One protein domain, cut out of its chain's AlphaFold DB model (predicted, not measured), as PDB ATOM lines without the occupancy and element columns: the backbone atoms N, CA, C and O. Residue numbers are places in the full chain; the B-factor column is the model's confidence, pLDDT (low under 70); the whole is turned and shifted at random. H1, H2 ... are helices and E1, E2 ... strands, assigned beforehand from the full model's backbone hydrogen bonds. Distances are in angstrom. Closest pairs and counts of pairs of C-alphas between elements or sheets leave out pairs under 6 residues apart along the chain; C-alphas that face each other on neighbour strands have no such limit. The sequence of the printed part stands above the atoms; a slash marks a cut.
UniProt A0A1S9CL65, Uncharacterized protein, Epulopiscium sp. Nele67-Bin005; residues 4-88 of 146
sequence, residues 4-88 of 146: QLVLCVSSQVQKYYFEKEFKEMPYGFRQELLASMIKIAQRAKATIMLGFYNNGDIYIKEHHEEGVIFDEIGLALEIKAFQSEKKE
ATOM      1  N   GLN A   4      39.398 -27.725  45.083       93.06
ATOM      2  CA  GLN A   4      38.652 -28.610  45.969       93.06
ATOM      3  C   GLN A   4      37.975 -29.680  45.120       93.06
ATOM      4  O   GLN A   4      37.207 -29.354  44.212       93.06
ATOM      5  N   LEU A   5      38.313 -30.953  45.334       95.00
ATOM      6  CA  LEU A   5      37.626 -32.072  44.687       95.00
ATOM      7  C   LEU A   5      36.237 -32.235  45.319       95.00
ATOM      8  O   LEU A   5      36.070 -32.002  46.510       95.00
ATOM      9  N   VAL A   6      35.235 -32.609  44.527       96.38
ATOM     10  CA  VAL A   6      33.861 -32.823  45.016       96.38
ATOM     11  C   VAL A   6      33.365 -34.205  44.649       96.38
ATOM     12  O   VAL A   6      32.776 -34.891  45.480       96.38
ATOM     13  N   LEU A   7      33.558 -34.593  43.391       97.06
ATOM     14  CA  LEU A   7      32.995 -35.801  42.814       97.06
ATOM     15  C   LEU A   7      34.031 -36.452  41.903       97.06
ATOM     16  O   LEU A   7      34.592 -35.799  41.027       97.06
ATOM     17  N   CYS A   8      34.242 -37.749  42.082       97.06
ATOM     18  CA  CYS A   8      34.979 -38.595  41.157       97.06
ATOM     19  C   CYS A   8      34.038 -39.673  40.611       97.06
ATOM     20  O   CYS A   8      33.325 -40.312  41.383       97.06
ATOM     21  N   VAL A   9      34.024 -39.879  39.296       97.19
ATOM     22  CA  VAL A   9      33.237 -40.916  38.621       97.19
ATOM     23  C   VAL A   9      34.150 -41.705  37.704       97.19
ATOM     24  O   VAL A   9      34.761 -41.137  36.807       97.19
ATOM     25  N   SER A  10      34.220 -43.019  37.894       94.56
ATOM     26  CA  SER A  10      35.022 -43.894  37.045       94.56
ATOM     27  C   SER A  10      34.139 -44.779  36.179       94.56
ATOM     28  O   SER A  10      33.348 -45.580  36.684       94.56
ATOM     29  N   SER A  11      34.312 -44.652  34.863       92.31
ATOM     30  CA  SER A  11      33.646 -45.505  33.878       92.31
ATOM     31  C   SER A  11      34.150 -46.951  33.926       92.31
ATOM     32  O   SER A  11      33.358 -47.884  33.820       92.31
ATOM     33  N   GLN A  12      35.453 -47.144  34.160       88.50
ATOM     34  CA  GLN A  12      36.102 -48.459  34.157       88.50
ATOM     35  C   GLN A  12      35.625 -49.350  35.307       88.50
ATOM     36  O   GLN A  12      35.262 -50.502  35.086       88.50
ATOM     37  N   VAL A  13      35.588 -48.814  36.534       91.56
ATOM     38  CA  VAL A  13      35.168 -49.585  37.720       91.56
ATOM     39  C   VAL A  13      33.684 -49.434  38.056       91.56
ATOM     40  O   VAL A  13      33.225 -50.031  39.026       91.56
ATOM     41  N   GLN A  14      32.943 -48.627  37.289       92.56
ATOM     42  CA  GLN A  14      31.513 -48.351  37.482       92.56
ATOM     43  C   GLN A  14      31.162 -47.875  38.902       92.56
ATOM     44  O   GLN A  14      30.162 -48.283  39.495       92.56
ATOM     45  N   LYS A  15      31.999 -46.998  39.467       96.50
ATOM     46  CA  LYS A  15      31.809 -46.421  40.806       96.50
ATOM     47  C   LYS A  15      31.954 -44.907  40.775       96.50
ATOM     48  O   LYS A  15      32.609 -44.345  39.898       96.50
ATOM     49  N   TYR A  16      31.370 -44.263  41.778       97.06
ATOM     50  CA  TYR A  16      31.575 -42.850  42.059       97.06
ATOM     51  C   TYR A  16      31.897 -42.630  43.537       97.06
ATOM     52  O   TYR A  16      31.596 -43.470  44.387       97.06
ATOM     53  N   TYR A  17      32.489 -41.480  43.834       96.19
ATOM     54  CA  TYR A  17      32.802 -41.031  45.181       96.19
ATOM     55  C   TYR A  17      32.538 -39.529  45.305       96.19
ATOM     56  O   TYR A  17      32.947 -38.760  44.438       96.19
ATOM     57  N   PHE A  18      31.858 -39.130  46.381       96.75
ATOM     58  CA  PHE A  18      31.678 -37.730  46.762       96.75
ATOM     59  C   PHE A  18      32.533 -37.408  47.979       96.75
ATOM     60  O   PHE A  18      32.539 -38.167  48.950       96.75
ATOM     61  N   GLU A  19      33.174 -36.246  47.957       95.88
ATOM     62  CA  GLU A  19      33.965 -35.781  49.085       95.88
ATOM     63  C   GLU A  19      33.096 -35.431  50.293       95.88
ATOM     64  O   GLU A  19      32.067 -34.755  50.192       95.88
ATOM     65  N   LYS A  20      33.543 -35.875  51.473       94.06
ATOM     66  CA  LYS A  20      32.799 -35.726  52.737       94.06
ATOM     67  C   LYS A  20      32.570 -34.268  53.122       94.06
ATOM     68  O   LYS A  20      31.548 -33.952  53.729       94.06
ATOM     69  N   GLU A  21      33.492 -33.384  52.752       92.88
ATOM     70  CA  GLU A  21      33.385 -31.941  52.990       92.88
ATOM     71  C   GLU A  21      32.167 -31.321  52.292       92.88
ATOM     72  O   GLU A  21      31.634 -30.316  52.757       92.88
ATOM     73  N   PHE A  22      31.658 -31.966  51.236       93.62
ATOM     74  CA  PHE A  22      30.511 -31.530  50.440       93.62
ATOM     75  C   PHE A  22      29.206 -32.248  50.816       93.62
ATOM     76  O   PHE A  22      28.233 -32.225  50.059       93.62
ATOM     77  N   LYS A  23      29.136 -32.862  52.007       90.94
ATOM     78  CA  LYS A  23      27.931 -33.565  52.495       90.94
ATOM     79  C   LYS A  23      26.680 -32.679  52.581       90.94
ATOM     80  O   LYS A  23      25.579 -33.189  52.381       90.94
ATOM     81  N   GLU A  24      26.871 -31.381  52.832       91.31
ATOM     82  CA  GLU A  24      25.816 -30.360  52.940       91.31
ATOM     83  C   GLU A  24      25.304 -29.890  51.568       91.31
ATOM     84  O   GLU A  24      24.398 -29.060  51.487       91.31
ATOM     85  N   MET A  25      25.879 -30.398  50.469       95.06
ATOM     86  CA  MET A  25      25.388 -30.096  49.131       95.06
ATOM     87  C   MET A  25      23.941 -30.588  48.975       95.06
ATOM     88  O   MET A  25      23.663 -31.768  49.232       95.06
ATOM     89  N   PRO A  26      23.018 -29.722  48.507       94.88
ATOM     90  CA  PRO A  26      21.636 -30.095  48.251       94.88
ATOM     91  C   PRO A  26      21.520 -31.370  47.415       94.88
ATOM     92  O   PRO A  26      22.267 -31.583  46.457       94.88
ATOM     93  N   TYR A  27      20.554 -32.224  47.760       94.69
ATOM     94  CA  TYR A  27      20.364 -33.512  47.089       94.69
ATOM     95  C   TYR A  27      20.183 -33.368  45.571       94.69
ATOM     96  O   TYR A  27      20.837 -34.087  44.822       94.69
ATOM     97  N   GLY A  28      19.376 -32.398  45.121       95.19
ATOM     98  CA  GLY A  28      19.160 -32.141  43.693       95.19
ATOM     99  C   GLY A  28      20.454 -31.829  42.938       95.19
ATOM    100  O   GLY A  28      20.701 -32.406  41.885       95.19
ATOM    101  N   PHE A  29      21.335 -31.012  43.526       95.38
ATOM    102  CA  PHE A  29      22.643 -30.705  42.942       95.38
ATOM    103  C   PHE A  29      23.528 -31.946  42.831       95.38
ATOM    104  O   PHE A  29      24.123 -32.178  41.782       95.38
ATOM    105  N   ARG A  30      23.583 -32.774  43.884       95.69
ATOM    106  CA  ARG A  30      24.365 -34.021  43.865       95.69
ATOM    107  C   ARG A  30      23.875 -34.982  42.787       95.69
ATOM    108  O   ARG A  30      24.698 -35.535  42.066       95.69
ATOM    109  N   GLN A  31      22.561 -35.163  42.667       96.31
ATOM    110  CA  GLN A  31      21.971 -36.054  41.666       96.31
ATOM    111  C   GLN A  31      22.253 -35.577  40.244       96.31
ATOM    112  O   GLN A  31      22.692 -36.361  39.406       96.31
ATOM    113  N   GLU A  32      22.047 -34.287  39.980       95.94
ATOM    114  CA  GLU A  32      22.239 -33.734  38.644       95.94
ATOM    115  C   GLU A  32      23.716 -33.756  38.226       95.94
ATOM    116  O   GLU A  32      24.031 -34.189  37.116       95.94
ATOM    117  N   LEU A  33      24.633 -33.394  39.135       95.81
ATOM    118  CA  LEU A  33      26.074 -33.515  38.902       95.81
ATOM    119  C   LEU A  33      26.491 -34.963  38.652       95.81
ATOM    120  O   LEU A  33      27.212 -35.230  37.692       95.81
ATOM    121  N   LEU A  34      26.031 -35.901  39.485       96.81
ATOM    122  CA  LEU A  34      26.369 -37.313  39.342       96.81
ATOM    123  C   LEU A  34      25.903 -37.863  37.993       96.81
ATOM    124  O   LEU A  34      26.700 -38.462  37.274       96.81
ATOM    125  N   ALA A  35      24.646 -37.618  37.621       96.88
ATOM    126  CA  ALA A  35      24.092 -38.069  36.349       96.88
ATOM    127  C   ALA A  35      24.885 -37.516  35.152       96.88
ATOM    128  O   ALA A  35      25.225 -38.261  34.229       96.88
ATOM    129  N   SER A  36      25.241 -36.226  35.181       96.44
ATOM    130  CA  SER A  36      26.066 -35.612  34.138       96.44
ATOM    131  C   SER A  36      27.477 -36.200  34.083       96.44
ATOM    132  O   SER A  36      27.947 -36.532  32.997       96.44
ATOM    133  N   MET A  37      28.146 -36.375  35.225       96.56
ATOM    134  CA  MET A  37      29.512 -36.909  35.247       96.56
ATOM    135  C   MET A  37      29.561 -38.388  34.848       96.56
ATOM    136  O   MET A  37      30.501 -38.784  34.165       96.56
ATOM    137  N   ILE A  38      28.539 -39.191  35.176       96.56
ATOM    138  CA  ILE A  38      28.396 -40.567  34.668       96.56
ATOM    139  C   ILE A  38      28.319 -40.570  33.142       96.56
ATOM    140  O   ILE A  38      29.062 -41.312  32.500       96.56
ATOM    141  N   LYS A  39      27.475 -39.716  32.551       95.06
ATOM    142  CA  LYS A  39      27.337 -39.617  31.091       95.06
ATOM    143  C   LYS A  39      28.666 -39.247  30.421       95.06
ATOM    144  O   LYS A  39      29.052 -39.898  29.452       95.06
ATOM    145  N   ILE A  40      29.370 -38.239  30.944       94.38
ATOM    146  CA  ILE A  40      30.670 -37.803  30.405       94.38
ATOM    147  C   ILE A  40      31.713 -38.919  30.553       94.38
ATOM    148  O   ILE A  40      32.366 -39.275  29.575       94.38
ATOM    149  N   ALA A  41      31.829 -39.528  31.738       93.12
ATOM    150  CA  ALA A  41      32.787 -40.602  32.001       93.12
ATOM    151  C   ALA A  41      32.555 -41.820  31.095       93.12
ATOM    152  O   ALA A  41      33.511 -42.390  30.568       93.12
ATOM    153  N   GLN A  42      31.296 -42.209  30.873       91.38
ATOM    154  CA  GLN A  42      30.940 -43.315  29.980       91.38
ATOM    155  C   GLN A  42      31.329 -43.033  28.527       91.38
ATOM    156  O   GLN A  42      31.930 -43.893  27.886       91.38
ATOM    157  N   ARG A  43      31.035 -41.829  28.022       89.12
ATOM    158  CA  ARG A  43      31.378 -41.421  26.650       89.12
ATOM    159  C   ARG A  43      32.887 -41.342  26.431       89.12
ATOM    160  O   ARG A  43      33.379 -41.863  25.437       89.12
ATOM    161  N   ALA A  44      33.608 -40.768  27.390       87.25
ATOM    162  CA  ALA A  44      35.062 -40.637  27.345       87.25
ATOM    163  C   ALA A  44      35.814 -41.929  27.723       87.25
ATOM    164  O   ALA A  44      37.033 -41.983  27.592       87.25
ATOM    165  N   LYS A  45      35.113 -42.962  28.225       87.62
ATOM    166  CA  LYS A  45      35.703 -44.183  28.815       87.62
ATOM    167  C   LYS A  45      36.799 -43.867  29.847       87.62
ATOM    168  O   LYS A  45      37.812 -44.557  29.929       87.62
ATOM    169  N   ALA A  46      36.572 -42.820  30.636       88.75
ATOM    170  CA  ALA A  46      37.563 -42.210  31.514       88.75
ATOM    171  C   ALA A  46      37.117 -42.222  32.980       88.75
ATOM    172  O   ALA A  46      35.952 -42.492  33.302       88.75
ATOM    173  N   THR A  47      38.042 -41.866  33.869       93.00
ATOM    174  CA  THR A  47      37.688 -41.375  35.200       93.00
ATOM    175  C   THR A  47      37.582 -39.856  35.144       93.00
ATOM    176  O   THR A  47      38.509 -39.186  34.705       93.00
ATOM    177  N   ILE A  48      36.450 -39.305  35.572       95.19
ATOM    178  CA  ILE A  48      36.162 -37.871  35.577       95.19
ATOM    179  C   ILE A  48      36.145 -37.365  37.012       95.19
ATOM    180  O   ILE A  48      35.461 -37.912  37.875       95.19
ATOM    181  N   MET A  49      36.874 -36.284  37.254       95.62
ATOM    182  CA  MET A  49      36.896 -35.541  38.503       95.62
ATOM    183  C   MET A  49      36.260 -34.172  38.289       95.62
ATOM    184  O   MET A  49      36.668 -33.415  37.408       95.62
ATOM    185  N   LEU A  50      35.301 -33.837  39.142       96.25
ATOM    186  CA  LEU A  50      34.653 -32.537  39.204       96.25
ATOM    187  C   LEU A  50      34.953 -31.877  40.548       96.25
ATOM    188  O   LEU A  50      34.917 -32.524  41.599       96.25
ATOM    189  N   GLY A  51      35.217 -30.575  40.515       95.69
ATOM    190  CA  GLY A  51      35.464 -29.798  41.719       95.69
ATOM    191  C   GLY A  51      35.311 -28.297  41.526       95.69
ATOM    192  O   GLY A  51      34.879 -27.839  40.469       95.69
ATOM    193  N   PHE A  52      35.684 -27.534  42.551       95.94
ATOM    194  CA  PHE A  52      35.658 -26.074  42.541       95.94
ATOM    195  C   PHE A  52      37.065 -25.488  42.620       95.94
ATOM    196  O   PHE A  52      37.942 -25.998  43.320       95.94
ATOM    197  N   TYR A  53      37.270 -24.384  41.917       95.00
ATOM    198  CA  TYR A  53      38.359 -23.457  42.188       95.00
ATOM    199  C   TYR A  53      38.023 -22.586  43.407       95.00
ATOM    200  O   TYR A  53      36.858 -22.408  43.763       95.00
ATOM    201  N   ASN A  54      39.035 -21.956  44.008       89.75
ATOM    202  CA  ASN A  54      38.845 -21.041  45.145       89.75
ATOM    203  C   ASN A  54      37.941 -19.830  44.845       89.75
ATOM    204  O   ASN A  54      37.453 -19.204  45.775       89.75
ATOM    205  N   ASN A  55      37.694 -19.505  43.573       90.25
ATOM    206  CA  ASN A  55      36.756 -18.458  43.153       90.25
ATOM    207  C   ASN A  55      35.321 -18.982  42.897       90.25
ATOM    208  O   ASN A  55      34.450 -18.228  42.460       90.25
ATOM    209  N   GLY A  56      35.067 -20.267  43.166       92.12
ATOM    210  CA  GLY A  56      33.770 -20.925  43.017       92.12
ATOM    211  C   GLY A  56      33.427 -21.370  41.600       92.12
ATOM    212  O   GLY A  56      32.338 -21.900  41.387       92.12
ATOM    213  N   ASP A  57      34.330 -21.189  40.636       94.06
ATOM    214  CA  ASP A  57      34.158 -21.774  39.310       94.06
ATOM    215  C   ASP A  57      34.348 -23.291  39.364       94.06
ATOM    216  O   ASP A  57      35.191 -23.808  40.101       94.06
ATOM    217  N   ILE A  58      33.565 -24.010  38.563       94.19
ATOM    218  CA  ILE A  58      33.655 -25.466  38.461       94.19
ATOM    219  C   ILE A  58      34.784 -25.836  37.502       94.19
ATOM    220  O   ILE A  58      34.902 -25.265  36.416       94.19
ATOM    221  N   TYR A  59      35.567 -26.844  37.872       94.19
ATOM    222  CA  TYR A  59      36.463 -27.535  36.957       94.19
ATOM    223  C   TYR A  59      36.035 -28.982  36.775       94.19
ATOM    224  O   TYR A  59      35.531 -29.627  37.695       94.19
ATOM    225  N   ILE A  60      36.292 -29.490  35.576       94.62
ATOM    226  CA  ILE A  60      36.169 -30.899  35.229       94.62
ATOM    227  C   ILE A  60      37.509 -31.300  34.626       94.62
ATOM    228  O   ILE A  60      38.054 -30.562  33.805       94.62
ATOM    229  N   LYS A  61      38.061 -32.416  35.092       91.50
ATOM    230  CA  LYS A  61      39.312 -32.990  34.594       91.50
ATOM    231  C   LYS A  61      39.197 -34.504  34.538       91.50
ATOM    232  O   LYS A  61      38.517 -35.112  35.362       91.50
ATOM    233  N   GLU A  62      39.899 -35.104  33.611       89.75
ATOM    234  CA  GLU A  62      40.062 -36.537  33.501       89.75
ATOM    235  C   GLU A  62      41.219 -37.055  34.356       89.75
ATOM    236  O   GLU A  62      42.119 -36.326  34.783       89.75
ATOM    237  N   HIS A  63      41.161 -38.350  34.635       85.50
ATOM    238  CA  HIS A  63      42.277 -39.149  35.094       85.50
ATOM    239  C   HIS A  63      42.332 -40.415  34.251       85.50
ATOM    240  O   HIS A  63      41.330 -41.123  34.111       85.50
ATOM    241  N   HIS A  64      43.518 -40.692  33.729       75.69
ATOM    242  CA  HIS A  64      43.825 -41.894  32.978       75.69
ATOM    243  C   HIS A  64      45.049 -42.563  33.590       75.69
ATOM    244  O   HIS A  64      45.928 -41.890  34.132       75.69
ATOM    245  N   GLU A  65      45.091 -43.887  33.487       69.94
ATOM    246  CA  GLU A  65      46.325 -44.633  33.700       69.94
ATOM    247  C   GLU A  65      47.331 -44.278  32.596       69.94
ATOM    248  O   GLU A  65      46.952 -43.942  31.467       69.94
ATOM    249  N   GLU A  66      48.622 -44.327  32.920       71.81
ATOM    250  CA  GLU A  66      49.681 -44.040  31.954       71.81
ATOM    251  C   GLU A  66      49.607 -44.996  30.752       71.81
ATOM    252  O   GLU A  66      49.376 -46.196  30.897       71.81
ATOM    253  N   GLY A  67      49.807 -44.465  29.542       70.62
ATOM    254  CA  GLY A  67      49.795 -45.253  28.302       70.62
ATOM    255  C   GLY A  67      48.413 -45.473  27.674       70.62
ATOM    256  O   GLY A  67      48.322 -46.109  26.623       70.62
ATOM    257  N   VAL A  68      47.340 -44.928  28.256       74.38
ATOM    258  CA  VAL A  68      46.001 -44.955  27.650       74.38
ATOM    259  C   VAL A  68      45.863 -43.836  26.615       74.38
ATOM    260  O   VAL A  68      45.948 -42.656  26.946       74.38
ATOM    261  N   ILE A  69      45.594 -44.201  25.358       73.69
ATOM    262  CA  ILE A  69      45.209 -43.241  24.314       73.69
ATOM    263  C   ILE A  69      43.764 -42.812  24.580       73.69
ATOM    264  O   ILE A  69      42.860 -43.650  24.556       73.69
ATOM    265  N   PHE A  70      43.548 -41.519  24.819       80.31
ATOM    266  CA  PHE A  70      42.224 -40.954  25.067       80.31
ATOM    267  C   PHE A  70      41.883 -39.838  24.077       80.31
ATOM    268  O   PHE A  70      42.761 -39.172  23.533       80.31
ATOM    269  N   ASP A  71      40.584 -39.657  23.829       84.81
ATOM    270  CA  ASP A  71      40.072 -38.577  22.985       84.81
ATOM    271  C   ASP A  71      39.901 -37.296  23.811       84.81
ATOM    272  O   ASP A  71      38.829 -37.016  24.359       84.81
ATOM    273  N   GLU A  72      40.981 -36.520  23.920       85.31
ATOM    274  CA  GLU A  72      40.974 -35.263  24.674       85.31
ATOM    275  C   GLU A  72      40.004 -34.234  24.070       85.31
ATOM    276  O   GLU A  72      39.340 -33.483  24.789       85.31
ATOM    277  N   ILE A  73      39.881 -34.219  22.738       89.00
ATOM    278  CA  ILE A  73      39.019 -33.280  22.013       89.00
ATOM    279  C   ILE A  73      37.553 -33.614  22.280       89.00
ATOM    280  O   ILE A  73      36.772 -32.722  22.621       89.00
ATOM    281  N   GLY A  74      37.176 -34.888  22.164       88.12
ATOM    282  CA  GLY A  74      35.828 -35.365  22.459       88.12
ATOM    283  C   GLY A  74      35.412 -35.047  23.892       88.12
ATOM    284  O   GLY A  74      34.321 -34.518  24.117       88.12
ATOM    285  N   LEU A  75      36.302 -35.258  24.865       90.12
ATOM    286  CA  LEU A  75      36.040 -34.883  26.253       90.12
ATOM    287  C   LEU A  75      35.847 -33.368  26.418       90.12
ATOM    288  O   LEU A  75      34.895 -32.933  27.070       90.12
ATOM    289  N   ALA A  76      36.712 -32.551  25.810       91.44
ATOM    290  CA  ALA A  76      36.584 -31.098  25.865       91.44
ATOM    291  C   ALA A  76      35.254 -30.610  25.259       91.44
ATOM    292  O   ALA A  76      34.657 -29.656  25.768       91.44
ATOM    293  N   LEU A  77      34.760 -31.266  24.203       93.06
ATOM    294  CA  LEU A  77      33.448 -30.987  23.614       93.06
ATOM    295  C   LEU A  77      32.297 -31.379  24.551       93.06
ATOM    296  O   LEU A  77      31.378 -30.581  24.733       93.06
ATOM    297  N   GLU A  78      32.359 -32.546  25.197       93.38
ATOM    298  CA  GLU A  78      31.355 -32.985  26.181       93.38
ATOM    299  C   GLU A  78      31.296 -32.049  27.400       93.38
ATOM    300  O   GLU A  78      30.211 -31.680  27.854       93.38
ATOM    301  N   ILE A  79      32.452 -31.595  27.899       93.56
ATOM    302  CA  ILE A  79      32.529 -30.619  28.996       93.56
ATOM    303  C   ILE A  79      31.901 -29.286  28.576       93.56
ATOM    304  O   ILE A  79      31.111 -28.717  29.331       93.56
ATOM    305  N   LYS A  80      32.205 -28.793  27.369       93.94
ATOM    306  CA  LYS A  80      31.597 -27.561  26.840       93.94
ATOM    307  C   LYS A  80      30.085 -27.698  26.663       93.94
ATOM    308  O   LYS A  80      29.353 -26.766  26.997       93.94
ATOM    309  N   ALA A  81      29.612 -28.846  26.181       95.00
ATOM    310  CA  ALA A  81      28.186 -29.131  26.060       95.00
ATOM    311  C   ALA A  81      27.506 -29.103  27.436       95.00
ATOM    312  O   ALA A  81      26.532 -28.377  27.612       95.00
ATOM    313  N   PHE A  82      28.079 -29.778  28.439       95.12
ATOM    314  CA  PHE A  82      27.601 -29.711  29.822       95.12
ATOM    315  C   PHE A  82      27.560 -28.271  30.348       95.12
ATOM    316  O   PHE A  82      26.543 -27.852  30.896       95.12
ATOM    317  N   GLN A  83      28.622 -27.488  30.149       94.69
ATOM    318  CA  GLN A  83      28.677 -26.096  30.605       94.69
ATOM    319  C   GLN A  83      27.603 -25.211  29.959       94.69
ATOM    320  O   GLN A  83      27.045 -24.336  30.623       94.69
ATOM    321  N   SER A  84      27.298 -25.452  28.684       95.94
ATOM    322  CA  SER A  84      26.250 -24.743  27.949       95.94
ATOM    323  C   SER A  84      24.846 -25.167  28.400       95.94
ATOM    324  O   SER A  84      24.035 -24.325  28.784       95.94
ATOM    325  N   GLU A  85      24.572 -26.475  28.426       96.50
ATOM    326  CA  GLU A  85      23.265 -27.047  28.779       96.50
ATOM    327  C   GLU A  85      22.898 -26.811  30.252       96.50
ATOM    328  O   GLU A  85      21.731 -26.609  30.586       96.50
ATOM    329  N   LYS A  86      23.890 -26.830  31.150       96.00
ATOM    330  CA  LYS A  86      23.715 -26.748  32.608       96.00
ATOM    331  C   LYS A  86      24.131 -25.397  33.183       96.00
ATOM    332  O   LYS A  86      24.513 -25.305  34.350       96.00
ATOM    333  N   LYS A  87      24.021 -24.328  32.390       95.69
ATOM    334  CA  LYS A  87      24.438 -22.973  32.781       95.69
ATOM    335  C   LYS A  87      23.808 -22.499  34.098       95.69
ATOM    336  O   LYS A  87      24.519 -21.983  34.961       95.69
ATOM    337  N   GLU A  88      22.503 -22.704  34.282       95.69
ATOM    338  CA  GLU A  88      21.819 -22.303  35.521       95.69
ATOM    339  C   GLU A  88      22.236 -23.161  36.720       95.69
ATOM    340  O   GLU A  88      22.526 -22.610  37.782       95.69
TER     341      GLU A  88
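AT A GLANCE: This is residues 4 to 88 of the 146 residues of an uncharacterized protein of Epulopiscium sp. Nele67-Bin005 (UniProt A0A1S9CL65). A twisted sheet of four strands has two helices side by side over one face, and its other face is bare. The long H1 crosses slantwise over E1 and E3, while H2 runs over the edge strand E4. The printed part has 85 residues, along the chain E1, E2, H1, E3, E4, H2; the class is mixed, and the sheet, E2 E1 E3 E4, is antiparallel throughout. It is compact, with a radius of gyration of the C-alphas of 12.6 A and spans of 37 by 26 by 23 A.

HOW THE PARTS SIT: E1, residues 4 to 10, and E2, residues 15 to 18, form a hairpin, with N 8 and O 17 2.9 A apart. H1, residues 27 to 44, is on the sheet at a height of 8.8 A, at 45 degrees to E1 on the local plane; C-alphas 9 and 38 are their closest, 6.3 A. E3, residues 47 to 53, is antiparallel to E1, with N 6 and O 50 2.9 A apart. E2, H1 and E3 make a split strand-helix-strand unit, two strands running the same way with E1 between them, and its crossover is left-handed. E3 and E4, residues 58 to 63, form a hairpin, with N 49 and O 61 2.8 A apart. H2, residues 72 to 85, is on the same face as H1 at a height of 10.5 A, making two layers, sheet and helices. H1 touches H2 with residues 36 to 44 alone, at a shallow tilt of 29 degrees, opposite ways; C-alphas 44 and 75 are closest, 5.9 A. In both helices every O i to N i+4 pair is within hydrogen-bond range.

IN THESE COORDINATES: E1 begins at C-alpha 4 (38.652, -28.610, 45.969) and measures 18.1 A, E2 10.5 A, H1 25.6 A, E3 19.2 A and E4 16.5 A. H2, 19.9 A, ends at C-alpha 85 (23.265, -27.047, 28.779).

THE WHOLE: The C-alphas of Pro 26 and Gly 67 are farthest apart, 37.7 A. The printed part has no cut and no long link. Mean pLDDT of the printed part is 91.9; Glu 65 is under 70.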